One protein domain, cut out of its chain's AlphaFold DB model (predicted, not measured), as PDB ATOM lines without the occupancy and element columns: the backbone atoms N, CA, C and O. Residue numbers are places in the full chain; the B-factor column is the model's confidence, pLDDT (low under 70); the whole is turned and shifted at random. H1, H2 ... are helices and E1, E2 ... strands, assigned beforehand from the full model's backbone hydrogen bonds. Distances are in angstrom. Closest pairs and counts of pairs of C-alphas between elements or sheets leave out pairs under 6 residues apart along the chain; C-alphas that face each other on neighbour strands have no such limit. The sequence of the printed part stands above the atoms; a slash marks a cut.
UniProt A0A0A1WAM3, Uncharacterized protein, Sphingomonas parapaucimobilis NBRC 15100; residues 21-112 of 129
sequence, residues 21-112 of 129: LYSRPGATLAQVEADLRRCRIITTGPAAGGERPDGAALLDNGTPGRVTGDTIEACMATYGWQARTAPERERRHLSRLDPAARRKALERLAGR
ATOM      1  N   LEU A  21     -23.914  29.713 -34.414       86.06
ATOM      2  CA  LEU A  21     -23.320  29.391 -35.704       86.06
ATOM      3  C   LEU A  21     -23.414  27.887 -35.929       86.06
ATOM      4  O   LEU A  21     -23.014  27.106 -35.065       86.06
ATOM      5  N   TYR A  22     -23.908  27.503 -37.100       86.50
ATOM      6  CA  TYR A  22     -23.994  26.114 -37.528       86.50
ATOM      7  C   TYR A  22     -22.879  25.819 -38.517       86.50
ATOM      8  O   TYR A  22     -22.609  26.614 -39.418       86.50
ATOM      9  N   SER A  23     -22.227  24.677 -38.337       88.69
ATOM     10  CA  SER A  23     -21.141  24.259 -39.211       88.69
ATOM     11  C   SER A  23     -21.206  22.772 -39.529       88.69
ATOM     12  O   SER A  23     -21.612  21.962 -38.693       88.69
ATOM     13  N   ARG A  24     -20.855  22.424 -40.763       87.88
ATOM     14  CA  ARG A  24     -20.809  21.057 -41.277       87.88
ATOM     15  C   ARG A  24     -19.676  20.992 -42.308       87.88
ATOM     16  O   ARG A  24     -19.617  21.861 -43.179       87.88
ATOM     17  N   PRO A  25     -18.755  20.014 -42.227       85.56
ATOM     18  CA  PRO A  25     -17.621  19.940 -43.145       85.56
ATOM     19  C   PRO A  25     -18.070  19.977 -44.611       85.56
ATOM     20  O   PRO A  25     -18.934  19.203 -45.014       85.56
ATOM     21  N   GLY A  26     -17.496  20.893 -45.395       84.00
ATOM     22  CA  GLY A  26     -17.814  21.039 -46.821       84.00
ATOM     23  C   GLY A  26     -19.176  21.673 -47.128       84.00
ATOM     24  O   GLY A  26     -19.544  21.759 -48.298       84.00
ATOM     25  N   ALA A  27     -19.923  22.127 -46.118       87.50
ATOM     26  CA  ALA A  27     -21.214  22.762 -46.333       87.50
ATOM     27  C   ALA A  27     -21.092  24.237 -46.739       87.50
ATOM     28  O   ALA A  27     -20.132  24.926 -46.390       87.50
ATOM     29  N   THR A  28     -22.096  24.731 -47.463       86.06
ATOM     30  CA  THR A  28     -22.164  26.127 -47.919       86.06
ATOM     31  C   THR A  28     -23.130  26.955 -47.076       86.06
ATOM     32  O   THR A  28     -23.978  26.421 -46.355       86.06
ATOM     33  N   LEU A  29     -23.045  28.284 -47.204       83.50
ATOM     34  CA  LEU A  29     -23.988  29.191 -46.546       83.50
ATOM     35  C   LEU A  29     -25.443  28.947 -47.006       83.50
ATOM     36  O   LEU A  29     -26.366  28.949 -46.200       83.50
ATOM     37  N   ALA A  30     -25.647  28.654 -48.292       85.00
ATOM     38  CA  ALA A  30     -26.979  28.368 -48.823       85.00
ATOM     39  C   ALA A  30     -27.594  27.097 -48.208       85.00
ATOM     40  O   ALA A  30     -28.798  27.040 -47.970       85.00
ATOM     41  N   GLN A  31     -26.772  26.084 -47.915       86.81
ATOM     42  CA  GLN A  31     -27.243  24.854 -47.276       86.81
ATOM     43  C   GLN A  31     -27.671  25.089 -45.825       86.81
ATOM     44  O   GLN A  31     -28.717  24.584 -45.426       86.81
ATOM     45  N   VAL A  32     -26.911  25.868 -45.045       87.50
ATOM     46  CA  VAL A  32     -27.320  26.191 -43.665       87.50
ATOM     47  C   VAL A  32     -28.607  27.010 -43.654       87.50
ATOM     48  O   VAL A  32     -29.483  26.743 -42.841       87.50
ATOM     49  N   GLU A  33     -28.770  27.963 -44.573       86.94
ATOM     50  CA  GLU A  33     -29.995  28.764 -44.676       86.94
ATOM     51  C   GLU A  33     -31.214  27.919 -45.072       86.94
ATOM     52  O   GLU A  33     -32.298  28.103 -44.511       86.94
ATOM     53  N   ALA A  34     -31.048  26.977 -46.006       86.94
ATOM     54  CA  ALA A  34     -32.107  26.063 -46.427       86.94
ATOM     55  C   ALA A  34     -32.546  25.128 -45.288       86.94
ATOM     56  O   ALA A  34     -33.745  25.025 -45.005       86.94
ATOM     57  N   ASP A  35     -31.588  24.506 -44.597       88.38
ATOM     58  CA  ASP A  35     -31.867  23.589 -43.488       88.38
ATOM     59  C   ASP A  35     -32.433  24.348 -42.274       88.38
ATOM     60  O   ASP A  35     -33.423  23.910 -41.688       88.38
ATOM     61  N   LEU A  36     -31.923  25.548 -41.960       85.62
ATOM     62  CA  LEU A  36     -32.493  26.412 -40.917       85.62
ATOM     63  C   LEU A  36     -33.931  26.812 -41.223       85.62
ATOM     64  O   LEU A  36     -34.775  26.815 -40.325       85.62
ATOM     65  N   ARG A  37     -34.230  27.166 -42.477       84.94
ATOM     66  CA  ARG A  37     -35.597  27.493 -42.894       84.94
ATOM     67  C   ARG A  37     -36.514  26.290 -42.700       84.94
ATOM     68  O   ARG A  37     -37.597  26.453 -42.145       84.94
ATOM     69  N   ARG A  38     -36.072  25.094 -43.097       83.81
ATOM     70  CA  ARG A  38     -36.825  23.851 -42.901       83.81
ATOM     71  C   ARG A  38     -37.047  23.555 -41.416       83.81
ATOM     72  O   ARG A  38     -38.184  23.330 -41.014       83.81
ATOM     73  N   CYS A  39     -36.001  23.619 -40.596       83.06
ATOM     74  CA  CYS A  39     -36.097  23.368 -39.161       83.06
ATOM     75  C   CYS A  39     -36.975  24.394 -38.439       83.06
ATOM     76  O   CYS A  39     -37.715  24.022 -37.533       83.06
ATOM     77  N   ARG A  40     -36.973  25.664 -38.862       83.06
ATOM     78  CA  ARG A  40     -37.930  26.663 -38.362       83.06
ATOM     79  C   ARG A  40     -39.366  26.265 -38.674       83.06
ATOM     80  O   ARG A  40     -40.169  26.238 -37.760       83.06
ATOM     81  N   ILE A  41     -39.667  25.888 -39.919       78.88
ATOM     82  CA  ILE A  41     -41.022  25.462 -40.312       78.88
ATOM     83  C   ILE A  41     -41.503  24.287 -39.453       78.88
ATOM     84  O   ILE A  41     -42.637  24.307 -38.991       78.88
ATOM     85  N   ILE A  42     -40.634  23.304 -39.198       73.56
ATOM     86  CA  ILE A  42     -40.957  22.141 -38.359       73.56
ATOM     87  C   ILE A  42     -41.193  22.572 -36.904       73.56
ATOM     88  O   ILE A  42     -42.227  22.270 -36.320       73.56
ATOM     89  N   THR A  43     -40.260  23.327 -36.322       74.19
ATOM     90  CA  THR A  43     -40.281  23.691 -34.891       74.19
ATOM     91  C   THR A  43     -41.316  24.756 -34.530       74.19
ATOM     92  O   THR A  43     -41.726  24.835 -33.376       74.19
ATOM     93  N   THR A  44     -41.769  25.568 -35.486       73.88
ATOM     94  CA  THR A  44     -42.886  26.513 -35.304       73.88
ATOM     95  C   THR A  44     -44.201  25.991 -35.879       73.88
ATOM     96  O   THR A  44     -45.207  26.698 -35.841       73.88
ATOM     97  N   GLY A  45     -44.188  24.793 -36.463       67.25
ATOM     98  CA  GLY A  45     -45.358  24.155 -37.046       67.25
ATOM     99  C   GLY A  45     -46.352  23.676 -35.984       67.25
ATOM    100  O   GLY A  45     -46.039  23.650 -34.786       67.25
ATOM    101  N   PRO A  46     -47.568  23.292 -36.405       63.34
ATOM    102  CA  PRO A  46     -48.533  22.678 -35.504       63.34
ATOM    103  C   PRO A  46     -47.952  21.406 -34.868       63.34
ATOM    104  O   PRO A  46     -47.119  20.713 -35.458       63.34
ATOM    105  N   ALA A  47     -48.378  21.129 -33.632       63.31
ATOM    106  CA  ALA A  47     -47.998  19.903 -32.940       63.31
ATOM    107  C   ALA A  47     -48.460  18.688 -33.751       63.31
ATOM    108  O   ALA A  47     -49.554  18.710 -34.319       63.31
ATOM    109  N   ALA A  48     -47.622  17.654 -33.816       66.62
ATOM    110  CA  ALA A  48     -48.000  16.394 -34.439       66.62
ATOM    111  C   ALA A  48     -49.289  15.846 -33.802       66.62
ATOM    112  O   ALA A  48     -49.436  15.861 -32.579       66.62
ATOM    113  N   GLY A  49     -50.215  15.379 -34.644       61.19
ATOM    114  CA  GLY A  49     -51.471  14.754 -34.212       61.19
ATOM    115  C   GLY A  49     -51.286  13.295 -33.785       61.19
ATOM    116  O   GLY A  49     -52.137  12.739 -33.094       61.19
ATOM    117  N   GLY A  50     -50.151  12.690 -34.152       58.94
ATOM    118  CA  GLY A  50     -49.772  11.334 -33.772       58.94
ATOM    119  C   GLY A  50     -48.349  10.965 -34.200       58.94
ATOM    120  O   GLY A  50     -47.686  11.693 -34.945       58.94
ATOM    121  N   GLU A  51     -47.887   9.814 -33.717       59.66
ATOM    122  CA  GLU A  51     -46.579   9.227 -34.024       59.66
ATOM    123  C   GLU A  51     -46.773   7.977 -34.892       59.66
ATOM    124  O   GLU A  51     -47.648   7.150 -34.621       59.66
ATOM    125  N   ARG A  52     -45.997   7.843 -35.973       58.75
ATOM    126  CA  ARG A  52     -45.990   6.620 -36.787       58.75
ATOM    127  C   ARG A  52     -45.263   5.472 -36.066       58.75
ATOM    128  O   ARG A  52     -44.463   5.711 -35.168       58.75
ATOM    129  N   PRO A  53     -45.427   4.221 -36.543       51.69
ATOM    130  CA  PRO A  53     -44.675   3.066 -36.042       51.69
ATOM    131  C   PRO A  53     -43.147   3.184 -36.191       51.69
ATOM    132  O   PRO A  53     -42.414   2.486 -35.501       51.69
ATOM    133  N   ASP A  54     -42.673   4.032 -37.111       60.44
ATOM    134  CA  ASP A  54     -41.253   4.341 -37.326       60.44
ATOM    135  C   ASP A  54     -40.726   5.445 -36.383       60.44
ATOM    136  O   ASP A  54     -39.557   5.816 -36.472       60.44
ATOM    137  N   GLY A  55     -41.575   5.967 -35.488       59.56
ATOM    138  CA  GLY A  55     -41.255   7.049 -34.555       59.56
ATOM    139  C   GLY A  55     -41.348   8.453 -35.162       59.56
ATOM    140  O   GLY A  55     -41.015   9.431 -34.493       59.56
ATOM    141  N   ALA A  56     -41.774   8.602 -36.424       60.84
ATOM    142  CA  ALA A  56     -41.926   9.916 -37.037       60.84
ATOM    143  C   ALA A  56     -43.223  10.597 -36.570       60.84
ATOM    144  O   ALA A  56     -44.325  10.087 -36.784       60.84
ATOM    145  N   ALA A  57     -43.099  11.786 -35.986       65.81
ATOM    146  CA  ALA A  57     -44.240  12.600 -35.595       65.81
ATOM    147  C   ALA A  57     -44.793  13.381 -36.792       65.81
ATOM    148  O   ALA A  57     -44.091  14.183 -37.417       65.81
ATOM    149  N   LEU A  58     -46.057  13.139 -37.133       68.00
ATOM    150  CA  LEU A  58     -46.686  13.700 -38.327       68.00
ATOM    151  C   LEU A  58     -47.984  14.426 -37.989       68.00
ATOM    152  O   LEU A  58     -48.673  14.135 -37.011       68.00
ATOM    153  N   LEU A  59     -48.319  15.389 -38.839       66.19
ATOM    154  CA  LEU A  59     -49.674  15.907 -38.948       66.19
ATOM    155  C   LEU A  59     -50.557  14.893 -39.684       66.19
ATOM    156  O   LEU A  59     -50.061  14.048 -40.431       66.19
ATOM    157  N   ASP A  60     -51.872  15.047 -39.554       67.38
ATOM    158  CA  ASP A  60     -52.866  14.154 -40.173       67.38
ATOM    159  C   ASP A  60     -52.759  14.095 -41.709       67.38
ATOM    160  O   ASP A  60     -53.166  13.126 -42.340       67.38
ATOM    161  N   ASN A  61     -52.157  15.117 -42.326       67.19
ATOM    162  CA  ASN A  61     -51.891  15.177 -43.765       67.19
ATOM    163  C   ASN A  61     -50.556  14.519 -44.188       67.19
ATOM    164  O   ASN A  61     -50.151  14.652 -45.343       67.19
ATOM    165  N   GLY A  62     -49.844  13.858 -43.270       64.06
ATOM    166  CA  GLY A  62     -48.587  13.155 -43.538       64.06
ATOM    167  C   GLY A  62     -47.339  14.040 -43.605       64.06
ATOM    168  O   GLY A  62     -46.263  13.539 -43.936       64.06
ATOM    169  N   THR A  63     -47.448  15.335 -43.299       66.50
ATOM    170  CA  THR A  63     -46.284  16.231 -43.207       66.50
ATOM    171  C   THR A  63     -45.622  16.154 -41.824       66.50
ATOM    172  O   THR A  63     -46.312  15.855 -40.848       66.50
ATOM    173  N   PRO A  64     -44.301  16.411 -41.714       63.69
ATOM    174  CA  PRO A  64     -43.612  16.466 -40.426       63.69
ATOM    175  C   PRO A  64     -44.292  17.447 -39.468       63.69
ATOM    176  O   PRO A  64     -44.384  18.640 -39.764       63.69
ATOM    177  N   GLY A  65     -44.783  16.925 -38.346       61.28
ATOM    178  CA  GLY A  65     -45.383  17.708 -37.273       61.28
ATOM    179  C   GLY A  65     -44.350  18.039 -36.203       61.28
ATOM    180  O   GLY A  65     -43.326  17.370 -36.082       61.28
ATOM    181  N   ARG A  66     -44.615  19.077 -35.413       67.38
ATOM    182  CA  ARG A  66     -43.739  19.455 -34.301       67.38
ATOM    183  C   ARG A  66     -43.882  18.459 -33.148       67.38
ATOM    184  O   ARG A  66     -44.995  18.291 -32.644       67.38
ATOM    185  N   VAL A  67     -42.781  17.884 -32.667       64.56
ATOM    186  CA  VAL A  67     -42.749  17.159 -31.387       64.56
ATOM    187  C   VAL A  67     -42.533  18.149 -30.248       64.56
ATOM    188  O   VAL A  67     -41.782  19.123 -30.356       64.56
ATOM    189  N   THR A  68     -43.195  17.923 -29.116       56.06
ATOM    190  CA  THR A  68     -42.935  18.698 -27.899       56.06
ATOM    191  C   THR A  68     -41.498  18.451 -27.434       56.06
ATOM    192  O   THR A  68     -41.162  17.342 -27.040       56.06
ATOM    193  N   GLY A  69     -40.657  19.488 -27.474       57.94
ATOM    194  CA  GLY A  69     -39.224  19.390 -27.164       57.94
ATOM    195  C   GLY A  69     -38.307  19.556 -28.380       57.94
ATOM    196  O   GLY A  69     -37.101  19.717 -28.196       57.94
ATOM    197  N   ASP A  70     -38.860  19.609 -29.597       68.25
ATOM    198  CA  ASP A  70     -38.085  19.929 -30.794       68.25
ATOM    199  C   ASP A  70     -37.560  21.364 -30.730       68.25
ATOM    200  O   ASP A  70     -38.311  22.344 -30.690       68.25
ATOM    201  N   THR A  71     -36.238  21.483 -30.752       78.56
ATOM    202  CA  THR A  71     -35.524  22.751 -30.897       78.56
ATOM    203  C   THR A  71     -34.958  22.850 -32.307       78.56
ATOM    204  O   THR A  71     -34.724  21.837 -32.976       78.56
ATOM    205  N   ILE A  72     -34.713  24.075 -32.781       80.75
ATOM    206  CA  ILE A  72     -34.055  24.280 -34.080       80.75
ATOM    207  C   ILE A  72     -32.687  23.586 -34.063       80.75
ATOM    208  O   ILE A  72     -32.304  22.959 -35.045       80.75
ATOM    209  N   GLU A  73     -31.997  23.633 -32.927       82.31
ATOM    210  CA  GLU A  73     -30.710  22.996 -32.683       82.31
ATOM    211  C   GLU A  73     -30.778  21.471 -32.849       82.31
ATOM    212  O   GLU A  73     -29.945  20.909 -33.561       82.31
ATOM    213  N   ALA A  74     -31.771  20.806 -32.246       81.31
ATOM    214  CA  ALA A  74     -31.956  19.358 -32.368       81.31
ATOM    215  C   ALA A  74     -32.276  18.946 -33.813       81.31
ATOM    216  O   ALA A  74     -31.668  18.016 -34.340       81.31
ATOM    217  N   CYS A  75     -33.155  19.690 -34.492       83.56
ATOM    218  CA  CYS A  75     -33.454  19.455 -35.903       83.56
ATOM    219  C   CYS A  75     -32.200  19.602 -36.778       83.56
ATOM    220  O   CYS A  75     -31.891  18.724 -37.583       83.56
ATOM    221  N   MET A  76     -31.429  20.676 -36.590       86.56
ATOM    222  CA  MET A  76     -30.184  20.909 -37.324       86.56
ATOM    223  C   MET A  76     -29.147  19.803 -37.056       86.56
ATOM    224  O   MET A  76     -28.466  19.371 -37.988       86.56
ATOM    225  N   ALA A  77     -29.060  19.299 -35.821       85.44
ATOM    226  CA  ALA A  77     -28.179  18.188 -35.464       85.44
ATOM    227  C   ALA A  77     -28.526  16.894 -36.222       85.44
ATOM    228  O   ALA A  77     -27.616  16.212 -36.696       85.44
ATOM    229  N   THR A  78     -29.814  16.600 -36.436       83.81
ATOM    230  CA  THR A  78     -30.275  15.466 -37.264       83.81
ATOM    231  C   THR A  78     -29.789  15.565 -38.716       83.81
ATOM    232  O   THR A  78     -29.476  14.554 -39.338       83.81
ATOM    233  N   TYR A  79     -29.636  16.783 -39.248       84.06
ATOM    234  CA  TYR A  79     -29.040  17.048 -40.569       84.06
ATOM    235  C   TYR A  79     -27.497  17.106 -40.557       84.06
ATOM    236  O   TYR A  79     -26.867  17.520 -41.540       84.06
ATOM    237  N   GLY A  80     -26.866  16.709 -39.450       85.44
ATOM    238  CA  GLY A  80     -25.412  16.655 -39.294       85.44
ATOM    239  C   GLY A  80     -24.751  18.015 -39.064       85.44
ATOM    240  O   GLY A  80     -23.537  18.140 -39.245       85.44
ATOM    241  N   TRP A  81     -25.520  19.044 -38.696       88.75
ATOM    242  CA  TRP A  81     -24.962  20.343 -38.332       88.75
ATOM    243  C   TRP A  81     -24.490  20.365 -36.886       88.75
ATOM    244  O   TRP A  81     -25.146  19.862 -35.979       88.75
ATOM    245  N   GLN A  82     -23.369  21.036 -36.656       88.50
ATOM    246  CA  GLN A  82     -22.847  21.296 -35.324       88.50
ATOM    247  C   GLN A  82     -23.094  22.753 -34.957       88.50
ATOM    248  O   GLN A  82     -22.625  23.659 -35.650       88.50
ATOM    249  N   ALA A  83     -23.826  22.968 -33.867       86.31
ATOM    250  CA  ALA A  83     -24.094  24.288 -33.323       86.31
ATOM    251  C   ALA A  83     -22.979  24.720 -32.363       86.31
ATOM    252  O   ALA A  83     -22.510  23.942 -31.530       86.31
ATOM    253  N   ARG A  84     -22.588  25.992 -32.437       86.50
ATOM    254  CA  ARG A  84     -21.772  26.645 -31.412       86.50
ATOM    255  C   ARG A  84     -22.275  28.053 -31.150       86.50
ATOM    256  O   ARG A  84     -22.618  28.779 -32.082       86.50
ATOM    257  N   THR A  85     -22.228  28.480 -29.900       84.62
ATOM    258  CA  THR A  85     -22.483  29.880 -29.562       84.62
ATOM    259  C   THR A  85     -21.325  30.749 -30.057       84.62
ATOM    260  O   THR A  85     -20.154  30.451 -29.805       84.62
ATOM    261  N   ALA A  86     -21.640  31.820 -30.780       83.25
ATOM    262  CA  ALA A  86     -20.668  32.801 -31.231       83.25
ATOM    263  C   ALA A  86     -20.218  33.665 -30.038       83.25
ATOM    264  O   ALA A  86     -21.051  34.347 -29.434       83.25
ATOM    265  N   PRO A  87     -18.919  33.682 -29.684       83.75
ATOM    266  CA  PRO A  87     -18.419  34.561 -28.642       83.75
ATOM    267  C   PRO A  87     -18.618  36.022 -29.041       83.75
ATOM    268  O   PRO A  87     -18.516  36.403 -30.207       83.75
ATOM    269  N   GLU A  88     -18.824  36.868 -28.041       83.00
ATOM    270  CA  GLU A  88     -19.154  38.280 -28.228       83.00
ATOM    271  C   GLU A  88     -18.130  39.042 -29.091       83.00
ATOM    272  O   GLU A  88     -18.493  39.895 -29.900       83.00
ATOM    273  N   ARG A  89     -16.842  38.686 -28.997       85.12
ATOM    274  CA  ARG A  89     -15.788  39.244 -29.863       85.12
ATOM    275  C   ARG A  89     -15.995  38.904 -31.340       85.12
ATOM    276  O   ARG A  89     -15.839  39.776 -32.187       85.12
ATOM    277  N   GLU A  90     -16.357  37.658 -31.647       85.94
ATOM    278  CA  GLU A  90     -16.635  37.213 -33.018       85.94
ATOM    279  C   GLU A  90     -17.912  37.871 -33.544       85.94
ATOM    280  O   GLU A  90     -17.941  38.333 -34.683       85.94
ATOM    281  N   ARG A  91     -18.924  38.031 -32.682       85.12
ATOM    282  CA  ARG A  91     -20.156  38.742 -33.032       85.12
ATOM    283  C   ARG A  91     -19.891  40.196 -33.422       85.12
ATOM    284  O   ARG A  91     -20.324  40.637 -34.484       85.12
ATOM    285  N   ARG A  92     -19.118  40.920 -32.606       86.56
ATOM    286  CA  ARG A  92     -18.713  42.308 -32.894       86.56
ATOM    287  C   ARG A  92     -17.814  42.423 -34.116       86.56
ATOM    288  O   ARG A  92     -17.851  43.435 -34.805       86.56
ATOM    289  N   HIS A  93     -16.982  41.417 -34.377       87.56
ATOM    290  CA  HIS A  93     -16.165  41.404 -35.582       87.56
ATOM    291  C   HIS A  93     -17.048  41.289 -36.828       87.56
ATOM    292  O   HIS A  93     -16.976  42.148 -37.700       87.56
ATOM    293  N   LEU A  94     -17.942  40.297 -36.868       85.94
ATOM    294  CA  LEU A  94     -18.863  40.092 -37.988       85.94
ATOM    295  C   LEU A  94     -19.791  41.295 -38.205       85.94
ATOM    296  O   LEU A  94     -20.052  41.653 -39.352       85.94
ATOM    297  N   SER A  95     -20.252  41.950 -37.134       86.19
ATOM    298  CA  SER A  95     -21.158  43.103 -37.235       86.19
ATOM    299  C   SER A  95     -20.501  44.337 -37.853       86.19
ATOM    300  O   SER A  95     -21.204  45.186 -38.390       86.19
ATOM    301  N   ARG A  96     -19.169  44.446 -37.769       88.44
ATOM    302  CA  ARG A  96     -18.384  45.547 -38.351       88.44
ATOM    303  C   ARG A  96     -18.005  45.309 -39.812       88.44
ATOM    304  O   ARG A  96     -17.547  46.241 -40.458       88.44
ATOM    305  N   LEU A  97     -18.155  44.083 -40.316       87.88
ATOM    306  CA  LEU A  97     -17.877  43.768 -41.715       87.88
ATOM    307  C   LEU A  97     -18.997  44.282 -42.620       87.88
ATOM    308  O   LEU A  97     -20.181  44.138 -42.286       87.88
ATOM    309  N   ASP A  98     -18.606  44.754 -43.803       87.69
ATOM    310  CA  ASP A  98     -19.520  44.993 -44.917       87.69
ATOM    311  C   ASP A  98     -20.291  43.712 -45.283       87.69
ATOM    312  O   ASP A  98     -19.767  42.602 -45.107       87.69
ATOM    313  N   PRO A  99     -21.509  43.816 -45.847       82.81
ATOM    314  CA  PRO A  99     -22.374  42.661 -46.095       82.81
ATOM    315  C   PRO A  99     -21.709  41.532 -46.898       82.81
ATOM    316  O   PRO A  99     -21.816  40.357 -46.541       82.81
ATOM    317  N   ALA A 100     -20.951  41.868 -47.947       86.00
ATOM    318  CA  ALA A 100     -20.258  40.877 -48.770       86.00
ATOM    319  C   ALA A 100     -19.127  40.162 -48.005       86.00
ATOM    320  O   ALA A 100     -18.968  38.942 -48.112       86.00
ATOM    321  N   ALA A 101     -18.366  40.908 -47.197       87.81
ATOM    322  CA  ALA A 101     -17.299  40.360 -46.365       87.81
ATOM    323  C   ALA A 101     -17.862  39.489 -45.233       87.81
ATOM    324  O   ALA A 101     -17.323  38.414 -44.957       87.81
ATOM    325  N   ARG A 102     -18.985  39.904 -44.632       86.88
ATOM    326  CA  ARG A 102     -19.725  39.127 -43.632       86.88
ATOM    327  C   ARG A 102     -20.210  37.804 -44.207       86.88
ATOM    328  O   ARG A 102     -19.956  36.765 -43.608       86.88
ATOM    329  N   ARG A 103     -20.817  37.821 -45.398       84.00
ATOM    330  CA  ARG A 103     -21.273  36.609 -46.092       84.00
ATOM    331  C   ARG A 103     -20.125  35.629 -46.331       84.00
ATOM    332  O   ARG A 103     -20.224  34.467 -45.956       84.00
ATOM    333  N   LYS A 104     -18.989  36.113 -46.845       86.12
ATOM    334  CA  LYS A 104     -17.784  35.292 -47.058       86.12
ATOM    335  C   LYS A 104     -17.172  34.777 -45.748       86.12
ATOM    336  O   LYS A 104     -16.529  33.727 -45.721       86.12
ATOM    337  N   ALA A 105     -17.302  35.519 -44.649       87.00
ATOM    338  CA  ALA A 105     -16.885  35.053 -43.329       87.00
ATOM    339  C   ALA A 105     -17.801  33.931 -42.819       87.00
ATOM    340  O   ALA A 105     -17.294  32.894 -42.398       87.00
ATOM    341  N   LEU A 106     -19.122  34.098 -42.925       85.12
ATOM    342  CA  LEU A 106     -20.105  33.083 -42.541       85.12
ATOM    343  C   LEU A 106     -19.986  31.813 -43.386       85.12
ATOM    344  O   LEU A 106     -20.021  30.722 -42.835       85.12
ATOM    345  N   GLU A 107     -19.754  31.932 -44.690       85.19
ATOM    346  CA  GLU A 107     -19.542  30.785 -45.578       85.19
ATOM    347  C   GLU A 107     -18.312  29.960 -45.170       85.19
ATOM    348  O   GLU A 107     -18.384  28.737 -45.044       85.19
ATOM    349  N   ARG A 108     -17.197  30.631 -44.849       85.50
ATOM    350  CA  ARG A 108     -16.000  29.965 -44.309       85.50
ATOM    351  C   ARG A 108     -16.258  29.295 -42.960       85.50
ATOM    352  O   ARG A 108     -15.630  28.284 -42.660       85.50
ATOM    353  N   LEU A 109     -17.131  29.866 -42.132       84.81
ATOM    354  CA  LEU A 109     -17.510  29.291 -40.843       84.81
ATOM    355  C   LEU A 109     -18.454  28.093 -41.002       84.81
ATOM    356  O   LEU A 109     -18.283  27.118 -40.278       84.81
ATOM    357  N   ALA A 110     -19.386  28.138 -41.956       84.12
ATOM    358  CA  ALA A 110     -20.334  27.061 -42.234       84.12
ATOM    359  C   ALA A 110     -19.626  25.793 -42.730       84.12
ATOM    360  O   ALA A 110     -19.924  24.705 -42.246       84.12
ATOM    361  N   GLY A 111     -18.646  25.936 -43.630       78.00
ATOM    362  CA  GLY A 111     -17.881  24.807 -44.175       78.00
ATOM    363  C   GLY A 111     -16.753  24.297 -43.274       78.00
ATOM    364  O   GLY A 111     -16.143  23.263 -43.562       78.00
ATOM    365  N   ARG A 112     -16.445  25.009 -42.182       78.38
ATOM    366  CA  ARG A 112     -15.444  24.578 -41.204       78.38
ATOM    367  C   ARG A 112     -16.017  23.465 -40.339       78.38
ATOM    368  O   ARG A 112     -17.109  23.577 -39.812       78.38
TER     369      ARG A 112
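What this domain is: This is residues 21 to 112 of the 129 residues of an uncharacterized protein of Sphingomonas parapaucimobilis NBRC 15100 (UniProt A0A0A1WAM3). The model is a loose, drawn-out assembly in three parts: the helices H3 and H4 fold back on each other at one end, a small two-strand sheet of E1 and E2 with H1 and H2 makes the middle, and the looping stretch of residues 44 to 71, with no named element, makes the other end. H1 runs from H4 toward that stretch, and H2 crosses it steeply. The printed part has 92 residues with four named helices and two named strands, in the order E1 H1 H2 E2 H3 H4; the sheet is antiparallel, and the class is mostly helix. The whole is loose, with a radius of gyration of the C-alphas of 16.0 A, and spans 47 by 24 by 19 A, only just a rod.

Where its parts are: E1 is residues 21 to 23, beginning at C-alpha 21 at (-23.320, 29.391, -35.704). H1 is residues 29 to 43, 20.8 A from first to last C-alpha, and ends at C-alpha 43 at (-40.281, 23.691, -34.891). H2 is residues 72 to 78, 10.1 A long, and E2 is residues 82 to 85, 10.3 A. H3 is residues 88 to 96, 12.5 A, and H4 is residues 99 to 110, 16.2 A, ending at C-alpha 110 at (-20.334, 27.061, -42.234).

How they stand to each other: E1 and E2 are antiparallel neighbours at 155 degrees between directions, with N 21 and O 84 at 2.8 A and N 82 and O 23 at 2.8 A, both within hydrogen-bond range. The closest C-alphas of E1 and H4 are those of Ser 23 and Ala 110, 4.2 A. The closest of H2 and E2 are those of Glu 73 and Ala 83, 6.8 A. H1 touches H2, closest at the C-alphas of Cys 39 and Ile 72, 5.6 A, opposite ways at a steep tilt of 69 degrees, only just short of about perpendicular. H1 touches H4 with residues 29 to 32 alone, closest at the C-alphas of Leu 29 and Glu 107, 4.8 A; their lines are about perpendicular at 75 degrees. H3 and H4 form a helical hairpin. They only just touch, with 3 pairs of C-alphas within 8 A, the closest being Leu 94 and Arg 102 at 5.8 A, and run opposite ways at a steep tilt of 38 degrees, only just past shallow. H1 and H3 are apart. In H1, H2, H3 and H4 every O i to N i+4 pair is within hydrogen-bond range.

The domain as a whole: The two C-alphas farthest apart are those of Pro 53 and Arg 96, 50.0 A. The printed part has no cut. The link from H1 to H2, 28 residues, is long; the other links are tight. Residues 50 to 51 pair antiparallel with residues 57 to 58. Residues 87 to 92, of which 88 to 92 belong to H3, stand free. The mean pLDDT of the printed part is 78.5, and residues 45 to 70 are under 70.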